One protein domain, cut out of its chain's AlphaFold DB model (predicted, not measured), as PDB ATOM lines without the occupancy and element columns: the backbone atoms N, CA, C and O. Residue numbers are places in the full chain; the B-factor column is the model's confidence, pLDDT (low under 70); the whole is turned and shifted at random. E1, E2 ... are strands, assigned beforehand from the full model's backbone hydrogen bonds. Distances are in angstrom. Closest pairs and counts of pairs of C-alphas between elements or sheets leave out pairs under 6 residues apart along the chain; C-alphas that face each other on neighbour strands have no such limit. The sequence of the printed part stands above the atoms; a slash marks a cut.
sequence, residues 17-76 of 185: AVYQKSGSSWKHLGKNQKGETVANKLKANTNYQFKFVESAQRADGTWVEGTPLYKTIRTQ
ATOM      1  N   ALA A  17       5.497  11.554 -40.788       78.38
ATOM      2  CA  ALA A  17       6.036  12.658 -41.572       78.38
ATOM      3  C   ALA A  17       6.979  13.509 -40.712       78.38
ATOM      4  O   ALA A  17       6.647  13.925 -39.597       78.38
ATOM      5  N   VAL A  18       8.173  13.779 -41.233       79.38
ATOM      6  CA  VAL A  18       9.217  14.530 -40.536       79.38
ATOM      7  C   VAL A  18       9.433  15.859 -41.228       79.38
ATOM      8  O   VAL A  18       9.655  15.935 -42.433       79.38
ATOM      9  N   TYR A  19       9.424  16.921 -40.435       84.69
ATOM     10  CA  TYR A  19       9.681  18.276 -40.888       84.69
ATOM     11  C   TYR A  19      10.828  18.881 -40.089       84.69
ATOM     12  O   TYR A  19      10.970  18.627 -38.893       84.69
ATOM     13  N   GLN A  20      11.617  19.741 -40.725       86.56
ATOM     14  CA  GLN A  20      12.637  20.553 -40.069       86.56
ATOM     15  C   GLN A  20      12.285  22.029 -40.199       86.56
ATOM     16  O   GLN A  20      11.942  22.507 -41.281       86.56
ATOM     17  N   LYS A  21      12.423  22.775 -39.107       90.12
ATOM     18  CA  LYS A  21      12.215  24.221 -39.123       90.12
ATOM     19  C   LYS A  21      13.268  24.920 -39.984       90.12
ATOM     20  O   LYS A  21      14.467  24.655 -39.861       90.12
ATOM     21  N   SER A  22      12.811  25.834 -40.831       86.38
ATOM     22  CA  SER A  22      13.625  26.675 -41.703       86.38
ATOM     23  C   SER A  22      13.086  28.106 -41.651       86.38
ATOM     24  O   SER A  22      12.134  28.443 -42.345       86.38
ATOM     25  N   GLY A  23      13.665  28.950 -40.793       84.94
ATOM     26  CA  GLY A  23      13.119  30.285 -40.523       84.94
ATOM     27  C   GLY A  23      11.770  30.204 -39.798       84.94
ATOM     28  O   GLY A  23      11.673  29.565 -38.746       84.94
ATOM     29  N   SER A  24      10.743  30.843 -40.361       87.38
ATOM     30  CA  SER A  24       9.360  30.813 -39.866       87.38
ATOM     31  C   SER A  24       8.543  29.616 -40.374       87.38
ATOM     32  O   SER A  24       7.445  29.392 -39.871       87.38
ATOM     33  N   SER A  25       9.062  28.821 -41.317       90.69
ATOM     34  CA  SER A  25       8.334  27.711 -41.946       90.69
ATOM     35  C   SER A  25       8.895  26.327 -41.589       90.69
ATOM     36  O   SER A  25       9.993  26.180 -41.039       90.69
ATOM     37  N   TRP A  26       8.114  25.287 -41.894       88.50
ATOM     38  CA  TRP A  26       8.481  23.882 -41.715       88.50
ATOM     39  C   TRP A  26       8.730  23.233 -43.073       88.50
ATOM     40  O   TRP A  26       7.834  23.153 -43.906       88.50
ATOM     41  N   LYS A  27       9.952  22.744 -43.297       88.00
ATOM     42  CA  LYS A  27      10.323  22.026 -44.517       88.00
ATOM     43  C   LYS A  27      10.090  20.531 -44.330       88.00
ATOM     44  O   LYS A  27      10.696  19.941 -43.437       88.00
ATOM     45  N   HIS A  28       9.265  19.928 -45.182       84.75
ATOM     46  CA  HIS A  28       9.064  18.479 -45.207       84.75
ATOM     47  C   HIS A  28      10.355  17.765 -45.633       84.75
ATOM     48  O   HIS A  28      10.994  18.155 -46.613       84.75
ATOM     49  N   LEU A  29      10.760  16.756 -44.865       76.25
ATOM     50  CA  LEU A  29      11.964  15.960 -45.103       76.25
ATOM     51  C   LEU A  29      11.660  14.547 -45.614       76.25
ATOM     52  O   LEU A  29      12.547  13.929 -46.197       76.25
ATOM     53  N   GLY A  30      10.434  14.058 -45.426       73.25
ATOM     54  CA  GLY A  30      10.007  12.718 -45.826       73.25
ATOM     55  C   GLY A  30       9.272  11.984 -44.708       73.25
ATOM     56  O   GLY A  30       9.046  12.531 -43.626       73.25
ATOM     57  N   LYS A  31       8.916  10.728 -44.974       68.56
ATOM     58  CA  LYS A  31       8.313   9.814 -44.003       68.56
ATOM     59  C   LYS A  31       9.411   8.980 -43.346       68.56
ATOM     60  O   LYS A  31      10.309   8.508 -44.031       68.56
ATOM     61  N   ASN A  32       9.366   8.835 -42.027       63.72
ATOM     62  CA  ASN A  32      10.277   7.970 -41.289       63.72
ATOM     63  C   ASN A  32       9.667   6.571 -41.174       63.72
ATOM     64  O   ASN A  32       8.713   6.384 -40.417       63.72
ATOM     65  N   GLN A  33      10.247   5.602 -41.879       56.78
ATOM     66  CA  GLN A  33      10.058   4.188 -41.573       56.78
ATOM     67  C   GLN A  33      11.095   3.766 -40.529       56.78
ATOM     68  O   GLN A  33      12.229   4.239 -40.524       56.78
ATOM     69  N   LYS A  34      10.697   2.903 -39.593       53.56
ATOM     70  CA  LYS A  34      11.485   2.501 -38.417       53.56
ATOM     71  C   LYS A  34      12.976   2.268 -38.744       53.56
ATOM     72  O   LYS A  34      13.340   1.237 -39.296       53.56
ATOM     73  N   GLY A  35      13.837   3.200 -38.325       48.53
ATOM     74  CA  GLY A  35      15.296   3.106 -38.474       48.53
ATOM     75  C   GLY A  35      15.906   3.916 -39.626       48.53
ATOM     76  O   GLY A  35      17.129   3.887 -39.788       48.53
ATOM     77  N   GLU A  36      15.110   4.660 -40.395       55.12
ATOM     78  CA  GLU A  36      15.611   5.464 -41.508       55.12
ATOM     79  C   GLU A  36      16.169   6.828 -41.079       55.12
ATOM     80  O   GLU A  36      15.724   7.484 -40.135       55.12
ATOM     81  N   THR A  37      17.198   7.275 -41.800       54.97
ATOM     82  CA  THR A  37      17.760   8.614 -41.622       54.97
ATOM     83  C   THR A  37      16.899   9.634 -42.357       54.97
ATOM     84  O   THR A  37      16.927   9.704 -43.581       54.97
ATOM     85  N   VAL A  38      16.218  10.495 -41.605       62.09
ATOM     86  CA  VAL A  38      15.283  11.494 -42.157       62.09
ATOM     87  C   VAL A  38      15.901  12.868 -42.423       62.09
ATOM     88  O   VAL A  38      15.296  13.701 -43.083       62.09
ATOM     89  N   ALA A  39      17.119  13.137 -41.946       64.25
ATOM     90  CA  ALA A  39      17.808  14.404 -42.189       64.25
ATOM     91  C   ALA A  39      19.292  14.169 -42.461       64.25
ATOM     92  O   ALA A  39      19.981  13.536 -41.665       64.25
ATOM     93  N   ASN A  40      19.783  14.725 -43.570       63.53
ATOM     94  CA  ASN A  40      21.173  14.630 -44.005       63.53
ATOM     95  C   ASN A  40      21.788  16.028 -44.169       63.53
ATOM     96  O   ASN A  40      21.087  17.019 -44.352       63.53
ATOM     97  N   LYS A  41      23.126  16.106 -44.148       69.00
ATOM     98  CA  LYS A  41      23.905  17.338 -44.421       69.00
ATOM     99  C   LYS A  41      23.656  18.511 -43.448       69.00
ATOM    100  O   LYS A  41      23.920  19.661 -43.789       69.00
ATOM    101  N   LEU A  42      23.211  18.240 -42.222       75.50
ATOM    102  CA  LEU A  42      23.057  19.267 -41.187       75.50
ATOM    103  C   LEU A  42      24.409  19.905 -40.812       75.50
ATOM    104  O   LEU A  42      25.437  19.223 -40.731       75.50
ATOM    105  N   LYS A  43      24.416  21.217 -40.540       76.94
ATOM    106  CA  LYS A  43      25.605  21.927 -40.045       76.94
ATOM    107  C   LYS A  43      25.970  21.385 -38.671       76.94
ATOM    108  O   LYS A  43      25.090  21.119 -37.858       76.94
ATOM    109  N   ALA A  44      27.262  21.236 -38.398       73.62
ATOM    110  CA  ALA A  44      27.753  20.790 -37.098       73.62
ATOM    111  C   ALA A  44      27.443  21.818 -35.991       73.62
ATOM    112  O   ALA A  44      27.351  23.016 -36.255       73.62
ATOM    113  N   ASN A  45      27.344  21.358 -34.741       73.69
ATOM    114  CA  ASN A  45      27.159  22.188 -33.545       73.69
ATOM    115  C   ASN A  45      25.959  23.157 -33.594       73.69
ATOM    116  O   ASN A  45      25.993  24.214 -32.964       73.69
ATOM    117  N   THR A  46      24.909  22.805 -34.328       75.56
ATOM    118  CA  THR A  46      23.757  23.667 -34.609       75.56
ATOM    119  C   THR A  46      22.489  23.024 -34.054       75.56
ATOM    120  O   THR A  46      22.316  21.809 -34.155       75.56
ATOM    121  N   ASN A  47      21.622  23.823 -33.431       82.06
ATOM    122  CA  ASN A  47      20.309  23.362 -32.987       82.06
ATOM    123  C   ASN A  47      19.344  23.356 -34.173       82.06
ATOM    124  O   ASN A  47      19.209  24.362 -34.863       82.06
ATOM    125  N   TYR A  48      18.645  22.247 -34.357       82.06
ATOM    126  CA  TYR A  48      17.575  22.079 -35.327       82.06
ATOM    127  C   TYR A  48      16.295  21.716 -34.594       82.06
ATOM    128  O   TYR A  48      16.323  20.932 -33.648       82.06
ATOM    129  N   GLN A  49      15.175  22.289 -35.018       87.44
ATOM    130  CA  GLN A  49      13.860  21.895 -34.528       87.44
ATOM    131  C   GLN A  49      13.219  20.980 -35.559       87.44
ATOM    132  O   GLN A  49      13.189  21.311 -36.745       87.44
ATOM    133  N   PHE A  50      12.721  19.847 -35.090       84.44
ATOM    134  CA  PHE A  50      11.992  18.875 -35.882       84.44
ATOM    135  C   PHE A  50      10.551  18.791 -35.394       84.44
ATOM    136  O   PHE A  50      10.301  18.891 -34.191       84.44
ATOM    137  N   LYS A  51       9.630  18.625 -36.338       86.19
ATOM    138  CA  LYS A  51       8.211  18.350 -36.112       86.19
ATOM    139  C   LYS A  51       7.934  16.973 -36.706       86.19
ATOM    140  O   LYS A  51       8.257  16.740 -37.868       86.19
ATOM    141  N   PHE A  52       7.376  16.085 -35.899       81.88
ATOM    142  CA  PHE A  52       6.964  14.742 -36.286       81.88
ATOM    143  C   PHE A  52       5.443  14.702 -36.275       81.88
ATOM    144  O   PHE A  52       4.836  15.115 -35.289       81.88
ATOM    145  N   VAL A  53       4.843  14.259 -37.373       82.75
ATOM    146  CA  VAL A  53       3.392  14.193 -37.538       82.75
ATOM    147  C   VAL A  53       3.041  12.774 -37.936       82.75
ATOM    148  O   VAL A  53       3.436  12.313 -39.005       82.75
ATOM    149  N   GLU A  54       2.344  12.072 -37.054       76.50
ATOM    150  CA  GLU A  54       1.681  10.825 -37.422       76.50
ATOM    151  C   GLU A  54       0.493  11.168 -38.312       76.50
ATOM    152  O   GLU A  54      -0.250  12.105 -38.018       76.50
ATOM    153  N   SER A  55       0.313  10.433 -39.402       69.50
ATOM    154  CA  SER A  55      -0.897  10.532 -40.203       69.50
ATOM    155  C   SER A  55      -1.525   9.158 -40.366       69.50
ATOM    156  O   SER A  55      -0.840   8.146 -40.516       69.50
ATOM    157  N   ALA A  56      -2.851   9.126 -40.318       63.22
ATOM    158  CA  ALA A  56      -3.641   7.936 -40.578       63.22
ATOM    159  C   ALA A  56      -4.666   8.259 -41.661       63.22
ATOM    160  O   ALA A  56      -5.235   9.352 -41.678       63.22
ATOM    161  N   GLN A  57      -4.901   7.311 -42.561       65.50
ATOM    162  CA  GLN A  57      -5.989   7.419 -43.518       65.50
ATOM    163  C   GLN A  57      -7.255   6.836 -42.883       65.50
ATOM    164  O   GLN A  57      -7.241   5.719 -42.365       65.50
ATOM    165  N   ARG A  58      -8.341   7.608 -42.877       69.50
ATOM    166  CA  ARG A  58      -9.673   7.129 -42.504       69.50
ATOM    167  C   ARG A  58     -10.205   6.170 -43.571       69.50
ATOM    168  O   ARG A  58      -9.739   6.163 -44.708       69.50
ATOM    169  N   ALA A  59     -11.226   5.394 -43.208       67.25
ATOM    170  CA  ALA A  59     -11.908   4.478 -44.124       67.25
ATOM    171  C   ALA A  59     -12.529   5.184 -45.351       67.25
ATOM    172  O   ALA A  59     -12.692   4.562 -46.393       67.25
ATOM    173  N   ASP A  60     -12.825   6.484 -45.240       77.31
ATOM    174  CA  ASP A  60     -13.329   7.346 -46.321       77.31
ATOM    175  C   ASP A  60     -12.223   7.888 -47.254       77.31
ATOM    176  O   ASP A  60     -12.487   8.697 -48.141       77.31
ATOM    177  N   GLY A  61     -10.969   7.472 -47.051       65.12
ATOM    178  CA  GLY A  61      -9.819   7.907 -47.839       65.12
ATOM    179  C   GLY A  61      -9.216   9.249 -47.410       65.12
ATOM    180  O   GLY A  61      -8.156   9.615 -47.927       65.12
ATOM    181  N   THR A  62      -9.816   9.965 -46.453       74.00
ATOM    182  CA  THR A  62      -9.277  11.232 -45.941       74.00
ATOM    183  C   THR A  62      -8.097  10.999 -44.999       74.00
ATOM    184  O   THR A  62      -8.067  10.049 -44.218       74.00
ATOM    185  N   TRP A  63      -7.092  11.873 -45.061       67.69
ATOM    186  CA  TRP A  63      -5.946  11.821 -44.155       67.69
ATOM    187  C   TRP A  63      -6.207  12.671 -42.917       67.69
ATOM    188  O   TRP A  63      -6.586  13.835 -43.021       67.69
ATOM    189  N   VAL A  64      -5.954  12.099 -41.743       71.06
ATOM    190  CA  VAL A  64      -5.991  12.805 -40.464       71.06
ATOM    191  C   VAL A  64      -4.582  12.863 -39.909       71.06
ATOM    192  O   VAL A  64      -3.921  11.835 -39.757       71.06
ATOM    193  N   GLU A  65      -4.128  14.072 -39.603       76.12
ATOM    194  CA  GLU A  65      -2.878  14.295 -38.887       76.12
ATOM    195  C   GLU A  65      -3.123  14.227 -37.376       76.12
ATOM    196  O   GLU A  65      -4.043  14.851 -36.843       76.12
ATOM    197  N   GLY A  66      -2.289  13.459 -36.680       71.38
ATOM    198  CA  GLY A  66      -2.243  13.424 -35.227       71.38
ATOM    199  C   GLY A  66      -1.587  14.673 -34.636       71.38
ATOM    200  O   GLY A  66      -1.078  15.554 -35.335       71.38
ATOM    201  N   THR A  67      -1.563  14.746 -33.305       79.69
ATOM    202  CA  THR A  67      -0.893  15.840 -32.596       79.69
ATOM    203  C   THR A  67       0.610  15.843 -32.907       79.69
ATOM    204  O   THR A  67       1.284  14.835 -32.681       79.69
ATOM    205  N   PRO A  68       1.178  16.962 -33.391       81.75
ATOM    206  CA  PRO A  68       2.583  17.007 -33.760       81.75
ATOM    207  C   PRO A  68       3.503  16.943 -32.537       81.75
ATOM    208  O   PRO A  68       3.348  17.707 -31.583       81.75
ATOM    209  N   LEU A  69       4.538  16.105 -32.611       80.88
ATOM    210  CA  LEU A  69       5.617  16.066 -31.629       80.88
ATOM    211  C   LEU A  69       6.770  16.969 -32.079       80.88
ATOM    212  O   LEU A  69       7.330  16.795 -33.161       80.88
ATOM    213  N   TYR A  70       7.180  17.903 -31.222       82.62
ATOM    214  CA  TYR A  70       8.315  18.786 -31.489       82.62
ATOM    215  C   TYR A  70       9.562  18.332 -30.733       82.62
ATOM    216  O   TYR A  70       9.529  18.111 -29.525       82.62
ATOM    217  N   LYS A  71      10.703  18.258 -31.427       79.88
ATOM    218  CA  LYS A  71      11.992  17.916 -30.815       79.88
ATOM    219  C   LYS A  71      13.077  18.878 -31.266       79.88
ATOM    220  O   LYS A  71      13.302  19.067 -32.458       79.88
ATOM    221  N   THR A  72      13.791  19.465 -30.310       80.44
ATOM    222  CA  THR A  72      15.002  20.236 -30.611       80.44
ATOM    223  C   THR A  72      16.214  19.330 -30.485       80.44
ATOM    224  O   THR A  72      16.429  18.713 -29.446       80.44
ATOM    225  N   ILE A  73      17.015  19.271 -31.540       73.62
ATOM    226  CA  ILE A  73      18.162  18.384 -31.654       73.62
ATOM    227  C   ILE A  73      19.386  19.207 -32.020       73.62
ATOM    228  O   ILE A  73      19.402  19.922 -33.021       73.62
ATOM    229  N   ARG A  74      20.442  19.093 -31.216       72.56
ATOM    230  CA  ARG A  74      21.725  19.735 -31.504       72.56
ATOM    231  C   ARG A  74      22.637  18.764 -32.233       72.56
ATOM    232  O   ARG A  74      22.997  17.725 -31.682       72.56
ATOM    233  N   THR A  75      23.081  19.117 -33.433       71.31
ATOM    234  CA  THR A  75      24.113  18.337 -34.122       71.31
ATOM    235  C   THR A  75      25.439  18.396 -33.373       71.31
ATOM    236  O   THR A  75      25.777  19.369 -32.689       71.31
ATOM    237  N   GLN A  76      26.237  17.342 -33.518       68.00
ATOM    238  CA  GLN A  76      27.525  17.237 -32.844       68.00
ATOM    239  C   GLN A  76      28.557  18.203 -33.442       68.00
ATOM    240  O   GLN A  76      28.412  18.701 -34.561       68.00
TER     241      GLN A  76
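What this domain is: This is residues 17 to 76 of the 185 residues of an uncharacterized protein of Lachnospiraceae bacterium OF09-6 (UniProt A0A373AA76). One strongly twisted, branched antiparallel sheet is built along the long strand E3, with E1 and E5 on its two sides, E2 beyond E1, and short E4 folded back on E3's last residues. A loop, residues 33 to 46, joins E2 to E3. The printed part has 60 residues, with five named strands, E1 to E5, and no named helix: all strand, loose, radius of gyration of the C-alphas 13.2 A, spans 45 by 27 by 15 A.

Where its parts are: E3, residues 47 to 57, spans 32.5 A from C-alpha 47 at (20.309, 23.362, -32.987). E1 is residues 17 to 22; E2, residues 25 to 32, 19.8 A, bends by 52 degrees at residue 29. E4 is residues 63 to 65; E5, residues 69 to 74, ends at (21.725, 19.735, -31.504).

How they stand to each other: E1 lies on one side of E3, N 19 to O 51 2.8 A; E5 on the other side, N 50 to O 71 2.8 A. Hairpins are E3 and E4, N 64 to O 56 2.8 A, and E1 and E2, N 20 to O 27 2.9 A. E2 and E5 are apart.

The domain as a whole: The C-alphas farthest apart, Asn 45 and Asp 60, are 45.0 A apart. The printed part has no cut; the link E2 to E3 is long. pLDDT is under 70 at 19 residues, among them 31 to 41.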